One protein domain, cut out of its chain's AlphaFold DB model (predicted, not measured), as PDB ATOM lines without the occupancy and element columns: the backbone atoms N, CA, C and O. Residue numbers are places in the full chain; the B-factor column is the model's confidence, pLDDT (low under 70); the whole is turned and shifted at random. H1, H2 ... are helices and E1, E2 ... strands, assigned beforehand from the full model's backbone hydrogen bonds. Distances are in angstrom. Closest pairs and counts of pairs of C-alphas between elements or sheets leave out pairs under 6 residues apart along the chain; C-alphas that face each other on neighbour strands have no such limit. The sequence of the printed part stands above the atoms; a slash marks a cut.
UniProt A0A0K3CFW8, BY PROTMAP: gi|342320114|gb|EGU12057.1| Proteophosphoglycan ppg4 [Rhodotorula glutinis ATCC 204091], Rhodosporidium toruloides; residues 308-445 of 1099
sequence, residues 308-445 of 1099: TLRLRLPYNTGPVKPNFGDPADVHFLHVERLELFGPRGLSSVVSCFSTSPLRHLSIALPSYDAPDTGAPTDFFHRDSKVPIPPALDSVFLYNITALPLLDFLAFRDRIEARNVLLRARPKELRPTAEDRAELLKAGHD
ATOM      1  N   THR A 308      27.635  31.585   7.892       97.50
ATOM      2  CA  THR A 308      27.637  30.675   9.046       97.50
ATOM      3  C   THR A 308      27.150  29.295   8.624       97.50
ATOM      4  O   THR A 308      26.021  29.154   8.160       97.50
ATOM      5  N   LEU A 309      27.981  28.278   8.843       97.31
ATOM      6  CA  LEU A 309      27.610  26.875   8.700       97.31
ATOM      7  C   LEU A 309      27.637  26.195  10.068       97.31
ATOM      8  O   LEU A 309      28.607  26.317  10.817       97.31
ATOM      9  N   ARG A 310      26.596  25.428  10.378       97.00
ATOM     10  CA  ARG A 310      26.600  24.459  11.471       97.00
ATOM     11  C   ARG A 310      26.336  23.077  10.902       97.00
ATOM     12  O   ARG A 310      25.375  22.894  10.158       97.00
ATOM     13  N   LEU A 311      27.189  22.126  11.260       95.62
ATOM     14  CA  LEU A 311      27.088  20.726  10.868       95.62
ATOM     15  C   LEU A 311      26.858  19.876  12.108       95.62
ATOM     16  O   LEU A 311      27.626  19.945  13.073       95.62
ATOM     17  N   ARG A 312      25.819  19.048  12.060       93.94
ATOM     18  CA  ARG A 312      25.510  18.041  13.072       93.94
ATOM     19  C   ARG A 312      25.658  16.664  12.421       93.94
ATOM     20  O   ARG A 312      25.148  16.463  11.325       93.94
ATOM     21  N   LEU A 313      26.321  15.709  13.068       89.88
ATOM     22  CA  LEU A 313      26.194  14.292  12.704       89.88
ATOM     23  C   LEU A 313      25.685  13.511  13.921       89.88
ATOM     24  O   LEU A 313      26.281  13.621  14.998       89.88
ATOM     25  N   PRO A 314      24.577  12.757  13.793       82.50
ATOM     26  CA  PRO A 314      24.013  12.003  14.894       82.50
ATOM     27  C   PRO A 314      24.862  10.764  15.204       82.50
ATOM     28  O   PRO A 314      25.419  10.112  14.331       82.50
ATOM     29  N   TYR A 315      24.890  10.417  16.484       70.88
ATOM     30  CA  TYR A 315      25.700   9.392  17.152       70.88
ATOM     31  C   TYR A 315      25.684   7.963  16.567       70.88
ATOM     32  O   TYR A 315      26.433   7.116  17.046       70.88
ATOM     33  N   ASN A 316      24.804   7.652  15.613       62.31
ATOM     34  CA  ASN A 316      24.557   6.286  15.131       62.31
ATOM     35  C   ASN A 316      25.420   5.905  13.908       62.31
ATOM     36  O   ASN A 316      25.396   4.768  13.442       62.31
ATOM     37  N   THR A 317      26.171   6.863  13.366       59.59
ATOM     38  CA  THR A 317      26.982   6.704  12.155       59.59
ATOM     39  C   THR A 317      28.295   5.987  12.473       59.59
ATOM     40  O   THR A 317      28.982   6.361  13.425       59.59
ATOM     41  N   GLY A 318      28.678   4.994  11.664       69.00
ATOM     42  CA  GLY A 318      29.970   4.300  11.787       69.00
ATOM     43  C   GLY A 318      31.191   5.221  11.594       69.00
ATOM     44  O   GLY A 318      31.021   6.414  11.345       69.00
ATOM     45  N   PRO A 319      32.432   4.694  11.687       67.88
ATOM     46  CA  PRO A 319      33.658   5.496  11.606       67.88
ATOM     47  C   PRO A 319      33.668   6.371  10.347       67.88
ATOM     48  O   PRO A 319      33.760   5.879   9.219       67.88
ATOM     49  N   VAL A 320      33.522   7.680  10.569       69.81
ATOM     50  CA  VAL A 320      33.182   8.665   9.541       69.81
ATOM     51  C   VAL A 320      34.375   8.882   8.614       69.81
ATOM     52  O   VAL A 320      35.318   9.603   8.944       69.81
ATOM     53  N   LYS A 321      34.336   8.246   7.441       74.12
ATOM     54  CA  LYS A 321      35.340   8.421   6.390       74.12
ATOM     55  C   LYS A 321      35.018   9.680   5.575       74.12
ATOM     56  O   LYS A 321      33.921   9.753   5.021       74.12
ATOM     57  N   PRO A 322      35.943  10.650   5.453       70.69
ATOM     58  CA  PRO A 322      35.783  11.775   4.539       70.69
ATOM     59  C   PRO A 322      35.980  11.301   3.093       70.69
ATOM     60  O   PRO A 322      37.048  11.460   2.512       70.69
ATOM     61  N   ASN A 323      34.934  10.705   2.519       72.44
ATOM     62  CA  ASN A 323      34.854  10.319   1.107       72.44
ATOM     63  C   ASN A 323      34.469  11.522   0.223       72.44
ATOM     64  O   ASN A 323      33.547  11.461  -0.593       72.44
ATOM     65  N   PHE A 324      35.170  12.635   0.419       69.06
ATOM     66  CA  PHE A 324      35.215  13.710  -0.564       69.06
ATOM     67  C   PHE A 324      36.069  13.276  -1.762       69.06
ATOM     68  O   PHE A 324      36.745  12.246  -1.706       69.06
ATOM     69  N   GLY A 325      36.033  14.060  -2.842       71.75
ATOM     70  CA  GLY A 325      37.040  13.978  -3.902       71.75
ATOM     71  C   GLY A 325      38.398  14.482  -3.404       71.75
ATOM     72  O   GLY A 325      38.736  14.341  -2.225       71.75
ATOM     73  N   ASP A 326      39.166  15.140  -4.271       72.94
ATOM     74  CA  ASP A 326      40.240  15.978  -3.745       72.94
ATOM     75  C   ASP A 326      39.585  17.124  -2.941       72.94
ATOM     76  O   ASP A 326      38.665  17.770  -3.449       72.94
ATOM     77  N   PRO A 327      39.978  17.407  -1.683       67.44
ATOM     78  CA  PRO A 327      39.454  18.566  -0.957       67.44
ATOM     79  C   PRO A 327      39.762  19.908  -1.653       67.44
ATOM     80  O   PRO A 327      39.176  20.923  -1.279       67.44
ATOM     81  N   ALA A 328      40.630  19.931  -2.674       71.31
ATOM     82  CA  ALA A 328      40.771  21.050  -3.602       71.31
ATOM     83  C   ALA A 328      39.499  21.346  -4.428       71.31
ATOM     84  O   ALA A 328      39.295  22.496  -4.808       71.31
ATOM     85  N   ASP A 329      38.623  20.364  -4.667       78.44
ATOM     86  CA  ASP A 329      37.397  20.535  -5.466       78.44
ATOM     87  C   ASP A 329      36.256  21.230  -4.690       78.44
ATOM     88  O   ASP A 329      35.252  21.638  -5.277       78.44
ATOM     89  N   VAL A 330      36.379  21.371  -3.361       79.19
ATOM     90  CA  VAL A 330      35.329  21.912  -2.478       79.19
ATOM     91  C   VAL A 330      35.827  23.173  -1.778       79.19
ATOM     92  O   VAL A 330      36.697  23.117  -0.910       79.19
ATOM     93  N   HIS A 331      35.268  24.331  -2.132       82.25
ATOM     94  CA  HIS A 331      35.696  25.628  -1.598       82.25
ATOM     95  C   HIS A 331      34.533  26.436  -1.018       82.25
ATOM     96  O   HIS A 331      33.693  26.973  -1.740       82.25
ATOM     97  N   PHE A 332      34.534  26.603   0.304       90.44
ATOM     98  CA  PHE A 332      33.640  27.531   0.993       90.44
ATOM     99  C   PHE A 332      34.222  28.949   0.956       90.44
ATOM    100  O   PHE A 332      34.988  29.340   1.827       90.44
ATOM    101  N   LEU A 333      33.863  29.743  -0.055       90.62
ATOM    102  CA  LEU A 333      34.478  31.060  -0.296       90.62
ATOM    103  C   LEU A 333      34.085  32.158   0.712       90.62
ATOM    104  O   LEU A 333      34.730  33.208   0.763       90.62
ATOM    105  N   HIS A 334      33.016  31.959   1.490       94.75
ATOM    106  CA  HIS A 334      32.384  33.025   2.282       94.75
ATOM    107  C   HIS A 334      32.083  32.668   3.748       94.75
ATOM    108  O   HIS A 334      31.570  33.515   4.478       94.75
ATOM    109  N   VAL A 335      32.429  31.461   4.215       96.69
ATOM    110  CA  VAL A 335      32.080  31.017   5.575       96.69
ATOM    111  C   VAL A 335      33.052  31.603   6.602       96.69
ATOM    112  O   VAL A 335      34.202  31.177   6.710       96.69
ATOM    113  N   GLU A 336      32.569  32.560   7.397       97.00
ATOM    114  CA  GLU A 336      33.309  33.176   8.506       97.00
ATOM    115  C   GLU A 336      33.169  32.396   9.826       97.00
ATOM    116  O   GLU A 336      34.021  32.519  10.713       97.00
ATOM    117  N   ARG A 337      32.114  31.579   9.969       97.56
ATOM    118  CA  ARG A 337      31.810  30.812  11.187       97.56
ATOM    119  C   ARG A 337      31.391  29.375  10.882       97.56
ATOM    120  O   ARG A 337      30.431  29.154  10.150       97.56
ATOM    121  N   LEU A 338      32.070  28.415  11.508       97.06
ATOM    122  CA  LEU A 338      31.809  26.979  11.400       97.06
ATOM    123  C   LEU A 338      31.566  26.387  12.793       97.06
ATOM    124  O   LEU A 338      32.406  26.531  13.683       97.06
ATOM    125  N   GLU A 339      30.440  25.703  12.989       96.81
ATOM    126  CA  GLU A 339      30.136  24.986  14.233       96.81
ATOM    127  C   GLU A 339      29.901  23.495  13.950       96.81
ATOM    128  O   GLU A 339      29.027  23.137  13.168       96.81
ATOM    129  N   LEU A 340      30.691  22.623  14.572       95.12
ATOM    130  CA  LEU A 340      30.685  21.177  14.359       95.12
ATOM    131  C   LEU A 340      30.175  20.461  15.617       95.12
ATOM    132  O   LEU A 340      30.732  20.643  16.702       95.12
ATOM    133  N   PHE A 341      29.150  19.623  15.474       92.94
ATOM    134  CA  PHE A 341      28.533  18.854  16.560       92.94
ATOM    135  C   PHE A 341      28.441  17.376  16.159       92.94
ATOM    136  O   PHE A 341      27.599  17.011  15.343       92.94
ATOM    137  N   GLY A 342      29.294  16.505  16.698       89.75
ATOM    138  CA  GLY A 342      29.295  15.097  16.282       89.75
ATOM    139  C   GLY A 342      30.591  14.342  16.584       89.75
ATOM    140  O   GLY A 342      31.455  14.874  17.290       89.75
ATOM    141  N   PRO A 343      30.734  13.110  16.066       88.00
ATOM    142  CA  PRO A 343      31.887  12.251  16.322       88.00
ATOM    143  C   PRO A 343      33.197  12.867  15.817       88.00
ATOM    144  O   PRO A 343      33.210  13.670  14.883       88.00
ATOM    145  N   ARG A 344      34.327  12.439  16.402       84.88
ATOM    146  CA  ARG A 344      35.679  12.987  16.148       84.88
ATOM    147  C   ARG A 344      36.010  13.171  14.657       84.88
ATOM    148  O   ARG A 344      36.598  14.187  14.302       84.88
ATOM    149  N   GLY A 345      35.595  12.241  13.789       82.88
ATOM    150  CA  GLY A 345      35.844  12.288  12.340       82.88
ATOM    151  C   GLY A 345      35.267  13.510  11.606       82.88
ATOM    152  O   GLY A 345      35.830  13.920  10.591       82.88
ATOM    153  N   LEU A 346      34.223  14.158  12.144       85.94
ATOM    154  CA  LEU A 346      33.665  15.416  11.613       85.94
ATOM    155  C   LEU A 346      34.706  16.552  11.585       85.94
ATOM    156  O   LEU A 346      34.604  17.466  10.775       85.94
ATOM    157  N   SER A 347      35.750  16.490  12.413       87.44
ATOM    158  CA  SER A 347      36.829  17.485  12.408       87.44
ATOM    159  C   SER A 347      37.561  17.582  11.054       87.44
ATOM    160  O   SER A 347      38.048  18.654  10.694       87.44
ATOM    161  N   SER A 348      37.608  16.488  10.280       86.88
ATOM    162  CA  SER A 348      38.289  16.413   8.976       86.88
ATOM    163  C   SER A 348      37.734  17.407   7.949       86.88
ATOM    164  O   SER A 348      38.470  17.893   7.086       86.88
ATOM    165  N   VAL A 349      36.464  17.792   8.108       89.75
ATOM    166  CA  VAL A 349      35.751  18.788   7.296       89.75
ATOM    167  C   VAL A 349      36.434  20.160   7.306       89.75
ATOM    168  O   VAL A 349      36.325  20.890   6.327       89.75
ATOM    169  N   VAL A 350      37.211  20.499   8.347       91.50
ATOM    170  CA  VAL A 350      37.977  21.762   8.418       91.50
ATOM    171  C   VAL A 350      38.939  21.930   7.226       91.50
ATOM    172  O   VAL A 350      39.221  23.059   6.827       91.50
ATOM    173  N   SER A 351      39.373  20.837   6.583       88.94
ATOM    174  CA  SER A 351      40.177  20.877   5.347       88.94
ATOM    175  C   SER A 351      39.504  21.639   4.190       88.94
ATOM    176  O   SER A 351      40.177  22.405   3.498       88.94
ATOM    177  N   CYS A 352      38.177  21.526   4.044       88.38
ATOM    178  CA  CYS A 352      37.370  22.214   3.022       88.38
ATOM    179  C   CYS A 352      37.275  23.742   3.246       88.38
ATOM    180  O   CYS A 352      36.756  24.473   2.405       88.38
ATOM    181  N   PHE A 353      37.769  24.231   4.389       90.19
ATOM    182  CA  PHE A 353      37.785  25.647   4.775       90.19
ATOM    183  C   PHE A 353      39.196  26.248   4.720       90.19
ATOM    184  O   PHE A 353      39.405  27.376   5.158       90.19
ATOM    185  N   SER A 354      40.169  25.524   4.158       85.31
ATOM    186  CA  SER A 354      41.553  25.987   3.975       85.31
ATOM    187  C   SER A 354      41.677  27.261   3.124       85.31
ATOM    188  O   SER A 354      42.585  28.058   3.359       85.31
ATOM    189  N   THR A 355      40.740  27.489   2.196       81.56
ATOM    190  CA  THR A 355      40.601  28.706   1.372       81.56
ATOM    191  C   THR A 355      39.530  29.686   1.885       81.56
ATOM    192  O   THR A 355      39.354  30.758   1.308       81.56
ATOM    193  N   SER A 356      38.825  29.352   2.973       84.88
ATOM    194  CA  SER A 356      37.697  30.127   3.519       84.88
ATOM    195  C   SER A 356      38.165  31.301   4.389       84.88
ATOM    196  O   SER A 356      39.152  31.161   5.119       84.88
ATOM    197  N   PRO A 357      37.414  32.420   4.457       93.44
ATOM    198  CA  PRO A 357      37.612  33.486   5.448       93.44
ATOM    199  C   PRO A 357      37.159  33.069   6.867       93.44
ATOM    200  O   PRO A 357      36.565  33.858   7.599       93.44
ATOM    201  N   LEU A 358      37.400  31.815   7.268       96.12
ATOM    202  CA  LEU A 358      36.886  31.228   8.507       96.12
ATOM    203  C   LEU A 358      37.599  31.807   9.736       96.12
ATOM    204  O   LEU A 358      38.733  31.426  10.013       96.12
ATOM    205  N   ARG A 359      36.903  32.654  10.506       96.62
ATOM    206  CA  ARG A 359      37.390  33.309  11.739       96.62
ATOM    207  C   ARG A 359      37.048  32.551  13.018       96.62
ATOM    208  O   ARG A 359      37.790  32.587  14.004       96.62
ATOM    209  N   HIS A 360      35.888  31.898  13.030       97.44
ATOM    210  CA  HIS A 360      35.307  31.308  14.233       97.44
ATOM    211  C   HIS A 360      35.000  29.829  14.020       97.44
ATOM    212  O   HIS A 360      34.043  29.482  13.330       97.44
ATOM    213  N   LEU A 361      35.780  28.960  14.661       96.88
ATOM    214  CA  LEU A 361      35.542  27.520  14.683       96.88
ATOM    215  C   LEU A 361      35.029  27.094  16.062       96.88
ATOM    216  O   LEU A 361      35.658  27.365  17.083       96.88
ATOM    217  N   SER A 362      33.898  26.400  16.103       96.12
ATOM    218  CA  SER A 362      33.343  25.773  17.304       96.12
ATOM    219  C   SER A 362      33.251  24.271  17.081       96.12
ATOM    220  O   SER A 362      32.704  23.850  16.069       96.12
ATOM    221  N   ILE A 363      33.758  23.455  18.005       93.88
ATOM    222  CA  ILE A 363      33.646  21.992  17.927       93.88
ATOM    223  C   ILE A 363      33.146  21.445  19.265       93.88
ATOM    224  O   ILE A 363      33.744  21.679  20.320       93.88
ATOM    225  N   ALA A 364      32.042  20.706  19.214       91.69
ATOM    226  CA  ALA A 364      31.438  20.003  20.334       91.69
ATOM    227  C   ALA A 364      31.502  18.493  20.087       91.69
ATOM    228  O   ALA A 364      30.753  17.951  19.274       91.69
ATOM    229  N   LEU A 365      32.406  17.823  20.805       85.00
ATOM    230  CA  LEU A 365      32.579  16.374  20.726       85.00
ATOM    231  C   LEU A 365      31.717  15.690  21.800       85.00
ATOM    232  O   LEU A 365      31.760  16.103  22.964       85.00
ATOM    233  N   PRO A 366      30.932  14.651  21.476       81.06
ATOM    234  CA  PRO A 366      30.220  13.889  22.487       81.06
ATOM    235  C   PRO A 366      31.149  13.016  23.343       81.06
ATOM    236  O   PRO A 366      32.292  12.734  22.996       81.06
ATOM    237  N   SER A 367      30.654  12.588  24.507       62.31
ATOM    238  CA  SER A 367      31.441  11.865  25.520       62.31
ATOM    239  C   SER A 367      31.333  10.340  25.471       62.31
ATOM    240  O   SER A 367      31.753   9.686  26.424       62.31
ATOM    241  N   TYR A 368      30.681   9.788  24.447       57.00
ATOM    242  CA  TYR A 368      30.247   8.386  24.422       57.00
ATOM    243  C   TYR A 368      30.902   7.538  23.336       57.00
ATOM    244  O   TYR A 368      30.890   6.313  23.456       57.00
ATOM    245  N   ASP A 369      31.499   8.168  22.331       56.03
ATOM    246  CA  ASP A 369      32.194   7.461  21.265       56.03
ATOM    247  C   ASP A 369      33.465   6.820  21.839       56.03
ATOM    248  O   ASP A 369      34.177   7.421  22.654       56.03
ATOM    249  N   ALA A 370      33.754   5.584  21.431       51.22
ATOM    250  CA  ALA A 370      35.033   4.962  21.748       51.22
ATOM    251  C   ALA A 370      36.181   5.807  21.156       51.22
ATOM    252  O   ALA A 370      35.978   6.459  20.128       51.22
ATOM    253  N   PRO A 371      37.387   5.798  21.758       53.09
ATOM    254  CA  PRO A 371      38.548   6.475  21.193       53.09
ATOM    255  C   PRO A 371      39.030   5.722  19.946       53.09
ATOM    256  O   PRO A 371      39.999   4.968  19.990       53.09
ATOM    257  N   ASP A 372      38.325   5.932  18.835       59.31
ATOM    258  CA  ASP A 372      38.778   5.547  17.507       59.31
ATOM    259  C   ASP A 372      40.144   6.203  17.279       59.31
ATOM    260  O   ASP A 372      40.326   7.408  17.518       59.31
ATOM    261  N   THR A 373      41.138   5.393  16.915       58.59
ATOM    262  CA  THR A 373      42.532   5.828  16.779       58.59
ATOM    263  C   THR A 373      42.652   6.621  15.486       58.59
ATOM    264  O   THR A 373      42.973   6.068  14.434       58.59
ATOM    265  N   GLY A 374      42.278   7.900  15.583       58.31
ATOM    266  CA  GLY A 374      41.924   8.754  14.455       58.31
ATOM    267  C   GLY A 374      42.949   8.733  13.328       58.31
ATOM    268  O   GLY A 374      44.151   8.856  13.554       58.31
ATOM    269  N   ALA A 375      42.457   8.609  12.097       67.94
ATOM    270  CA  ALA A 375      43.298   8.706  10.914       67.94
ATOM    271  C   ALA A 375      44.002  10.083  10.843       67.94
ATOM    272  O   ALA A 375      43.455  11.070  11.340       67.94
ATOM    273  N   PRO A 376      45.148  10.217  10.141       70.00
ATOM    274  CA  PRO A 376      45.852  11.499   9.953       70.00
ATOM    275  C   PRO A 376      45.059  12.615   9.232       70.00
ATOM    276  O   PRO A 376      45.597  13.698   8.994       70.00
ATOM    277  N   THR A 377      43.807  12.342   8.856       75.75
ATOM    278  CA  THR A 377      42.810  13.274   8.311       75.75
ATOM    279  C   THR A 377      41.929  13.935   9.381       75.75
ATOM    280  O   THR A 377      41.243  14.901   9.069       75.75
ATOM    281  N   ASP A 378      41.942  13.474  10.637       83.25
ATOM    282  CA  ASP A 378      41.342  14.193  11.772       83.25
ATOM    283  C   ASP A 378      42.159  15.455  12.086       83.25
ATOM    284  O   ASP A 378      43.380  15.395  12.209       83.25
ATOM    285  N   PHE A 379      41.498  16.599  12.258       87.75
ATOM    286  CA  PHE A 379      42.117  17.888  12.600       87.75
ATOM    287  C   PHE A 379      42.865  17.858  13.947       87.75
ATOM    288  O   PHE A 379      43.902  18.515  14.096       87.75
ATOM    289  N   PHE A 380      42.379  17.075  14.918       89.06
ATOM    290  CA  PHE A 380      42.952  17.006  16.265       89.06
ATOM    291  C   PHE A 380      44.175  16.092  16.383       89.06
ATOM    292  O   PHE A 380      44.996  16.322  17.268       89.06
ATOM    293  N   HIS A 381      44.313  15.082  15.518       88.69
ATOM    294  CA  HIS A 381      45.405  14.110  15.568       88.69
ATOM    295  C   HIS A 381      46.779  14.804  15.584       88.69
ATOM    296  O   HIS A 381      47.002  15.781  14.862       88.69
ATOM    297  N   ARG A 382      47.724  14.314  16.392       85.19
ATOM    298  CA  ARG A 382      49.065  14.921  16.512       85.19
ATOM    299  C   ARG A 382      49.798  15.008  15.164       85.19
ATOM    300  O   ARG A 382      50.388  16.036  14.855       85.19
ATOM    301  N   ASP A 383      49.662  13.967  14.339       86.69
ATOM    302  CA  ASP A 383      50.255  13.847  12.998       86.69
ATOM    303  C   ASP A 383      49.290  14.339  11.890       86.69
ATOM    304  O   ASP A 383      49.371  13.908  10.739       86.69
ATOM    305  N   SER A 384      48.306  15.177  12.246       86.19
ATOM    306  CA  SER A 384      47.266  15.661  11.330       86.19
ATOM    307  C   SER A 384      47.836  16.516  10.202       86.19
ATOM    308  O   SER A 384      48.503  17.526  10.440       86.19
ATOM    309  N   LYS A 385      47.491  16.147   8.965       84.56
ATOM    310  CA  LYS A 385      47.833  16.913   7.757       84.56
ATOM    311  C   LYS A 385      46.828  18.022   7.430       84.56
ATOM    312  O   LYS A 385      47.041  18.750   6.465       84.56
ATOM    313  N   VAL A 386      45.743  18.158   8.199       85.25
ATOM    314  CA  VAL A 386      44.728  19.196   7.967       85.25
ATOM    315  C   VAL A 386      45.332  20.572   8.285       85.25
ATOM    316  O   VAL A 386      45.740  20.799   9.430       85.25
ATOM    317  N   PRO A 387      45.410  21.502   7.315       88.12
ATOM    318  CA  PRO A 387      45.920  22.841   7.573       88.12
ATOM    319  C   PRO A 387      44.948  23.618   8.466       88.12
ATOM    320  O   PRO A 387      43.732  23.523   8.317       88.12
ATOM    321  N   ILE A 388      45.488  24.433   9.374       91.56
ATOM    322  CA  ILE A 388      44.696  25.435  10.098       91.56
ATOM    323  C   ILE A 388      44.323  26.540   9.091       91.56
ATOM    324  O   ILE A 388      45.244  27.100   8.488       91.56
ATOM    325  N   PRO A 389      43.028  26.868   8.902       93.81
ATOM    326  CA  PRO A 389      42.602  27.940   8.004       93.81
ATOM    327  C   PRO A 389      43.304  29.275   8.312       93.81
ATOM    328  O   PRO A 389      43.432  29.643   9.483       93.81
ATOM    329  N   PRO A 390      43.778  30.014   7.294       91.94
ATOM    330  CA  PRO A 390      44.711  31.127   7.488       91.94
ATOM    331  C   PRO A 390      44.085  32.366   8.147       91.94
ATOM    332  O   PRO A 390      44.822  33.197   8.670       91.94
ATOM    333  N   ALA A 391      42.754  32.483   8.133       94.69
ATOM    334  CA  ALA A 391      41.990  33.596   8.703       94.69
ATOM    335  C   ALA A 391      41.408  33.303  10.107       94.69
ATOM    336  O   ALA A 391      40.548  34.043  10.582       94.69
ATOM    337  N   LEU A 392      41.827  32.210  10.757       96.44
ATOM    338  CA  LEU A 392      41.187  31.704  11.971       96.44
ATOM    339  C   LEU A 392      41.557  32.509  13.226       96.44
ATOM    340  O   LEU A 392      42.573  32.258  13.862       96.44
ATOM    341  N   ASP A 393      40.685  33.425  13.641       96.06
ATOM    342  CA  ASP A 393      40.857  34.212  14.869       96.06
ATOM    343  C   ASP A 393      40.691  33.368  16.154       96.06
ATOM    344  O   ASP A 393      41.289  33.666  17.194       96.06
ATOM    345  N   SER A 394      39.838  32.331  16.140       96.06
ATOM    346  CA  SER A 394      39.422  31.642  17.375       96.06
ATOM    347  C   SER A 394      38.889  30.216  17.200       96.06
ATOM    348  O   SER A 394      38.168  29.910  16.248       96.06
ATOM    349  N   VAL A 395      39.173  29.363  18.195       96.25
ATOM    350  CA  VAL A 395      38.661  27.986  18.307       96.25
ATOM    351  C   VAL A 395      37.989  27.776  19.663       96.25
ATOM    352  O   VAL A 395      38.612  27.954  20.706       96.25
ATOM    353  N   PHE A 396      36.738  27.327  19.672       94.50
ATOM    354  CA  PHE A 396      35.979  26.982  20.873       94.50
ATOM    355  C   PHE A 396      35.797  25.464  20.942       94.50
ATOM    356  O   PHE A 396      35.237  24.874  20.020       94.50
ATOM    357  N   LEU A 397      36.248  24.826  22.028       91.88
ATOM    358  CA  LEU A 397      36.125  23.374  22.208       91.88
ATOM    359  C   LEU A 397      35.236  23.034  23.407       91.88
ATOM    360  O   LEU A 397      35.514  23.428  24.547       91.88
ATOM    361  N   TYR A 398      34.188  22.256  23.144       88.81
ATOM    362  CA  TYR A 398      33.176  21.853  24.115       88.81
ATOM    363  C   TYR A 398      33.214  20.338  24.363       88.81
ATOM    364  O   TYR A 398      33.370  19.556  23.428       88.81
ATOM    365  N   ASN A 399      33.011  19.944  25.627       81.19
ATOM    366  CA  ASN A 399      32.797  18.556  26.061       81.19
ATOM    367  C   ASN A 399      33.955  17.595  25.686       81.19
ATOM    368  O   ASN A 399      33.769  16.514  25.139       81.19
ATOM    369  N   ILE A 400      35.189  18.010  25.990       74.50
ATOM    370  CA  ILE A 400      36.453  17.465  25.449       74.50
ATOM    371  C   ILE A 400      36.876  16.143  26.135       74.50
ATOM    372  O   ILE A 400      38.055  15.864  26.332       74.50
ATOM    373  N   THR A 401      35.921  15.315  26.559       72.00
ATOM    374  CA  THR A 401      36.177  14.020  27.216       72.00
ATOM    375  C   THR A 401      36.812  12.977  26.298       72.00
ATOM    376  O   THR A 401      37.449  12.059  26.803       72.00
ATOM    377  N   ALA A 402      36.601  13.088  24.981       67.62
ATOM    378  CA  ALA A 402      36.920  12.045  24.001       67.62
ATOM    379  C   ALA A 402      38.274  12.219  23.277       67.62
ATOM    380  O   ALA A 402      38.652  11.351  22.494       67.62
ATOM    381  N   LEU A 403      39.012  13.315  23.508       77.81
ATOM    382  CA  LEU A 403      40.329  13.515  22.885       77.81
ATOM    383  C   LEU A 403      41.465  12.929  23.745       77.81
ATOM    384  O   LEU A 403      41.554  13.273  24.928       77.81
ATOM    385  N   PRO A 404      42.371  12.113  23.163       83.75
ATOM    386  CA  PRO A 404      43.627  11.722  23.801       83.75
ATOM    387  C   PRO A 404      44.455  12.946  24.204       83.75
ATOM    388  O   PRO A 404      44.442  13.971  23.514       83.75
ATOM    389  N   LEU A 405      45.203  12.861  25.310       82.94
ATOM    390  CA  LEU A 405      45.876  14.049  25.842       82.94
ATOM    391  C   LEU A 405      47.009  14.536  24.926       82.94
ATOM    392  O   LEU A 405      47.205  15.742  24.802       82.94
ATOM    393  N   LEU A 406      47.726  13.617  24.274       82.25
ATOM    394  CA  LEU A 406      48.788  13.957  23.320       82.25
ATOM    395  C   LEU A 406      48.244  14.669  22.076       82.25
ATOM    396  O   LEU A 406      48.810  15.682  21.675       82.25
ATOM    397  N   ASP A 407      47.125  14.194  21.521       86.38
ATOM    398  CA  ASP A 407      46.441  14.850  20.399       86.38
ATOM    399  C   ASP A 407      45.985  16.260  20.792       86.38
ATOM    400  O   ASP A 407      46.271  17.225  20.088       86.38
ATOM    401  N   PHE A 408      45.354  16.420  21.963       88.56
ATOM    402  CA  PHE A 408      44.934  17.736  22.449       88.56
ATOM    403  C   PHE A 408      46.111  18.709  22.653       88.56
ATOM    404  O   PHE A 408      45.983  19.889  22.326       88.56
ATOM    405  N   LEU A 409      47.248  18.238  23.179       86.44
ATOM    406  CA  LEU A 409      48.444  19.069  23.361       86.44
ATOM    407  C   LEU A 409      49.061  19.458  22.010       86.44
ATOM    408  O   LEU A 409      49.230  20.643  21.747       86.44
ATOM    409  N   ALA A 410      49.293  18.499  21.111       88.06
ATOM    410  CA  ALA A 410      49.815  18.775  19.769       88.06
ATOM    411  C   ALA A 410      48.864  19.651  18.928       88.06
ATOM    412  O   ALA A 410      49.306  20.450  18.103       88.06
ATOM    413  N   PHE A 411      47.550  19.539  19.136       91.38
ATOM    414  CA  PHE A 411      46.560  20.442  18.556       91.38
ATOM    415  C   PHE A 411      46.675  21.862  19.124       91.38
ATOM    416  O   PHE A 411      46.804  22.814  18.354       91.38
ATOM    417  N   ARG A 412      46.667  22.011  20.458       91.88
ATOM    418  CA  ARG A 412      46.832  23.306  21.136       91.88
ATOM    419  C   ARG A 412      48.094  24.010  20.652       91.88
ATOM    420  O   ARG A 412      48.018  25.169  20.271       91.88
ATOM    421  N   ASP A 413      49.221  23.310  20.630       90.81
ATOM    422  CA  ASP A 413      50.522  23.910  20.342       90.81
ATOM    423  C   ASP A 413      50.596  24.395  18.879       90.81
ATOM    424  O   ASP A 413      51.129  25.472  18.612       90.81
ATOM    425  N   ARG A 414      49.956  23.685  17.930       93.06
ATOM    426  CA  ARG A 414      49.780  24.145  16.533       93.06
ATOM    427  C   ARG A 414      48.881  25.388  16.412       93.06
ATOM    428  O   ARG A 414      49.136  26.236  15.559       93.06
ATOM    429  N   ILE A 415      47.843  25.493  17.242       93.38
ATOM    430  CA  ILE A 415      46.880  26.611  17.277       93.38
ATOM    431  C   ILE A 415      47.500  27.856  17.938       93.38
ATOM    432  O   ILE A 415      47.437  28.953  17.379       93.38
ATOM    433  N   GLU A 416      48.182  27.690  19.072       89.62
ATOM    434  CA  GLU A 416      48.884  28.768  19.781       89.62
ATOM    435  C   GLU A 416      50.071  29.303  18.956       89.62
ATOM    436  O   GLU A 416      50.242  30.518  18.862       89.62
ATOM    437  N   ALA A 417      50.807  28.445  18.235       92.62
ATOM    438  CA  ALA A 417      51.852  28.866  17.286       92.62
ATOM    439  C   ALA A 417      51.330  29.688  16.085       92.62
ATOM    440  O   ALA A 417      52.117  30.312  15.371       92.62
ATOM    441  N   ARG A 418      50.010  29.711  15.854       92.94
ATOM    442  CA  ARG A 418      49.334  30.566  14.863       92.94
ATOM    443  C   ARG A 418      48.688  31.818  15.476       92.94
ATOM    444  O   ARG A 418      48.053  32.569  14.748       92.94
ATOM    445  N   ASN A 419      48.879  32.072  16.776       94.44
ATOM    446  CA  ASN A 419      48.227  33.132  17.567       94.44
ATOM    447  C   ASN A 419      46.685  33.037  17.632       94.44
ATOM    448  O   ASN A 419      46.013  34.013  17.963       94.44
ATOM    449  N   VAL A 420      46.117  31.862  17.347       94.94
ATOM    450  CA  VAL A 420      44.666  31.628  17.301       94.94
ATOM    451  C   VAL A 420      44.121  31.468  18.727       94.94
ATOM    452  O   VAL A 420      44.663  30.704  19.530       94.94
ATOM    453  N   LEU A 421      43.017  32.142  19.068       92.94
ATOM    454  CA  LEU A 421      42.470  32.111  20.429       92.94
ATOM    455  C   LEU A 421      41.749  30.787  20.741       92.94
ATOM    456  O   LEU A 421      40.559  30.633  20.452       92.94
ATOM    457  N   LEU A 422      42.439  29.853  21.404       93.12
ATOM    458  CA  LEU A 422      41.835  28.613  21.899       93.12
ATOM    459  C   LEU A 422      41.034  28.831  23.196       93.12
ATOM    460  O   LEU A 422      41.562  29.230  24.234       93.12
ATOM    461  N   ARG A 423      39.746  28.482  23.167       90.81
ATOM    462  CA  ARG A 423      38.834  28.427  24.320       90.81
ATOM    463  C   ARG A 423      38.330  27.002  24.535       90.81
ATOM    464  O   ARG A 423      37.169  26.678  24.295       90.81
ATOM    465  N   ALA A 424      39.227  26.150  25.019       83.19
ATOM    466  CA  ALA A 424      38.894  24.839  25.567       83.19
ATOM    467  C   ALA A 424      38.382  24.956  27.018       83.19
ATOM    468  O   ALA A 424      38.755  25.880  27.739       83.19
ATOM    469  N   ARG A 425      37.570  23.996  27.486       70.81
ATOM    470  CA  ARG A 425      37.248  23.816  28.919       70.81
ATOM    471  C   ARG A 425      38.019  22.610  29.481       70.81
ATOM    472  O   ARG A 425      37.498  21.499  29.438       70.81
ATOM    473  N   PRO A 426      39.226  22.767  30.065       56.25
ATOM    474  CA  PRO A 426      40.131  21.639  30.329       56.25
ATOM    475  C   PRO A 426      39.768  20.815  31.578       56.25
ATOM    476  O   PRO A 426      40.649  20.242  32.217       56.25
ATOM    477  N   LYS A 427      38.498  20.798  32.001       56.66
ATOM    478  CA  LYS A 427      38.047  20.162  33.256       56.66
ATOM    479  C   LYS A 427      37.802  18.662  33.122       56.66
ATOM    480  O   LYS A 427      37.851  17.953  34.126       56.66
ATOM    481  N   GLU A 428      37.568  18.202  31.898       55.19
ATOM    482  CA  GLU A 428      37.246  16.812  31.580       55.19
ATOM    483  C   GLU A 428      38.476  15.953  31.252       55.19
ATOM    484  O   GLU A 428      38.502  14.781  31.629       55.19
ATOM    485  N   LEU A 429      39.533  16.535  30.668       61.66
ATOM    486  CA  LEU A 429      40.788  15.831  30.390       61.66
ATOM    487  C   LEU A 429      41.435  15.318  31.692       61.66
ATOM    488  O   LEU A 429      41.902  16.086  32.551       61.66
ATOM    489  N   ARG A 430      41.461  13.988  31.824       65.00
ATOM    490  CA  ARG A 430      42.132  13.231  32.885       65.00
ATOM    491  C   ARG A 430      43.167  12.306  32.236       65.00
ATOM    492  O   ARG A 430      42.744  11.321  31.645       65.00
ATOM    493  N   PRO A 431      44.485  12.553  32.383       65.69
ATOM    494  CA  PRO A 431      45.493  11.644  31.843       65.69
ATOM    495  C   PRO A 431      45.312  10.239  32.420       65.69
ATOM    496  O   PRO A 431      45.360  10.060  33.650       65.69
ATOM    497  N   THR A 432      45.129   9.267  31.530       71.81
ATOM    498  CA  THR A 432      45.088   7.829  31.816       71.81
ATOM    499  C   THR A 432      46.444   7.338  32.346       71.81
ATOM    500  O   THR A 432      47.355   8.127  32.616       71.81
ATOM    501  N   ALA A 433      46.592   6.031  32.570       71.62
ATOM    502  CA  ALA A 433      47.908   5.454  32.851       71.62
ATOM    503  C   ALA A 433      48.807   5.461  31.597       71.62
ATOM    504  O   ALA A 433      50.014   5.666  31.714       71.62
ATOM    505  N   GLU A 434      48.205   5.298  30.419       71.75
ATOM    506  CA  GLU A 434      48.884   5.211  29.125       71.75
ATOM    507  C   GLU A 434      49.343   6.591  28.641       71.75
ATOM    508  O   GLU A 434      50.532   6.737  28.373       71.75
ATOM    509  N   ASP A 435      48.497   7.635  28.708       67.00
ATOM    510  CA  ASP A 435      48.904   9.029  28.413       67.00
ATOM    511  C   ASP A 435      50.174   9.421  29.187       67.00
ATOM    512  O   ASP A 435      51.061  10.091  28.670       67.00
ATOM    513  N   ARG A 436      50.276   9.001  30.458       72.69
ATOM    514  CA  ARG A 436      51.434   9.302  31.317       72.69
ATOM    515  C   ARG A 436      52.665   8.506  30.915       72.69
ATOM    516  O   ARG A 436      53.766   9.043  30.976       72.69
ATOM    517  N   ALA A 437      52.492   7.240  30.541       75.31
ATOM    518  CA  ALA A 437      53.584   6.403  30.067       75.31
ATOM    519  C   ALA A 437      54.124   6.902  28.717       75.31
ATOM    520  O   ALA A 437      55.332   6.855  28.502       75.31
ATOM    521  N   GLU A 438      53.265   7.416  27.834       72.06
ATOM    522  CA  GLU A 438      53.685   8.007  26.561       72.06
ATOM    523  C   GLU A 438      54.298   9.401  26.725       72.06
ATOM    524  O   GLU A 438      55.369   9.635  26.176       72.06
ATOM    525  N   LEU A 439      53.722  10.291  27.549       68.94
ATOM    526  CA  LEU A 439      54.336  11.590  27.881       68.94
ATOM    527  C   LEU A 439      55.770  11.422  28.419       68.94
ATOM    528  O   LEU A 439      56.686  12.098  27.956       68.94
ATOM    529  N   LEU A 440      55.979  10.459  29.329       72.06
ATOM    530  CA  LEU A 440      57.302  10.132  29.876       72.06
ATOM    531  C   LEU A 440      58.265   9.519  28.840       72.06
ATOM    532  O   LEU A 440      59.472   9.700  28.968       72.06
ATOM    533  N   LYS A 441      57.765   8.808  27.817       74.44
ATOM    534  CA  LYS A 441      58.585   8.299  26.697       74.44
ATOM    535  C   LYS A 441      58.938   9.390  25.686       74.44
ATOM    536  O   LYS A 441      60.032   9.367  25.135       74.44
ATOM    537  N   ALA A 442      58.023  10.325  25.438       64.38
ATOM    538  CA  ALA A 442      58.152  11.377  24.432       64.38
ATOM    539  C   ALA A 442      59.109  12.515  24.838       64.38
ATOM    540  O   ALA A 442      59.276  13.471  24.088       64.38
ATOM    541  N   GLY A 443      59.705  12.460  26.035       63.16
ATOM    542  CA  GLY A 443      60.522  13.552  26.569       63.16
ATOM    543  C   GLY A 443      59.712  14.792  26.969       63.16
ATOM    544  O   GLY A 443      60.303  15.815  27.312       63.16
ATOM    545  N   HIS A 444      58.375  14.712  26.971       59.06
ATOM    546  CA  HIS A 444      57.521  15.751  27.534       59.06
ATOM    547  C   HIS A 444      57.646  15.717  29.056       59.06
ATOM    548  O   HIS A 444      56.996  14.936  29.753       59.06
ATOM    549  N   ASP A 445      58.550  16.568  29.530       57.34
ATOM    550  CA  ASP A 445      59.033  16.627  30.899       57.34
ATOM    551  C   ASP A 445      57.898  16.752  31.932       57.34
ATOM    552  O   ASP A 445      56.790  17.221  31.644       57.34
TER     553      ASP A 445
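Overview. This is residues 308 to 445 of the 1099 residues of the protein "BY PROTMAP: gi|342320114|gb|EGU12057.1| Proteophosphoglycan ppg4 [Rhodotorula glutinis ATCC 204091]" of Rhodosporidium toruloides (UniProt A0A0K3CFW8). With little regular structure, 55 of 138 printed residues in named elements, a parallel sheet, E1 E2 E3 E4 E5, has H1, H2 and loops over one face; H3 lies off beyond H2. The class is mixed, the order E1 E2 H1 E3 E4 H2 E5 H3. It is compact, radius of gyration of the C-alphas 14.8 A, spans 43 by 36 by 26 A.

Arrangement. E1, residues 308 to 312, neighbours E2, 337 to 341: N 309 and O 337, 2.9 A. H1, 344 to 353, is on the sheet, height 9.0 A, over E2; 0 of 6 O i to N i+4 but 7 of 7 O i to N i+3 pairs are within hydrogen-bond range. E3, 360 to 364, neighbours E2, N 338 and O 360, 2.9 A, and E4, 394 to 398, N 361 and O 394, 3.0 A. H2, 405 to 416, is on the sheet; E5, 421 to 424, neighbours E4, N 395 and O 421, 2.9 A. Units E2, H1, E3 and E4, H2, E5, helices between parallel neighbours, have right-handed crossovers. H3, 433 to 441, only just touches H2, 3 pairs of C-alphas within 8 A, closest Leu 405 and Asp 435, 6.4 A.

Along the chain. E1 begins at C-alpha 308 (27.637, 30.675, 9.046); H3 ends at C-alpha 441 (58.585, 8.299, 26.697). H1 measures 17.1 A, H2 16.2 A.

Size, cuts and confidence. The printed part has no cut. E1 to E2 and E3 to E4 are long links. Residues 367 to 375, among others, are under pLDDT 70.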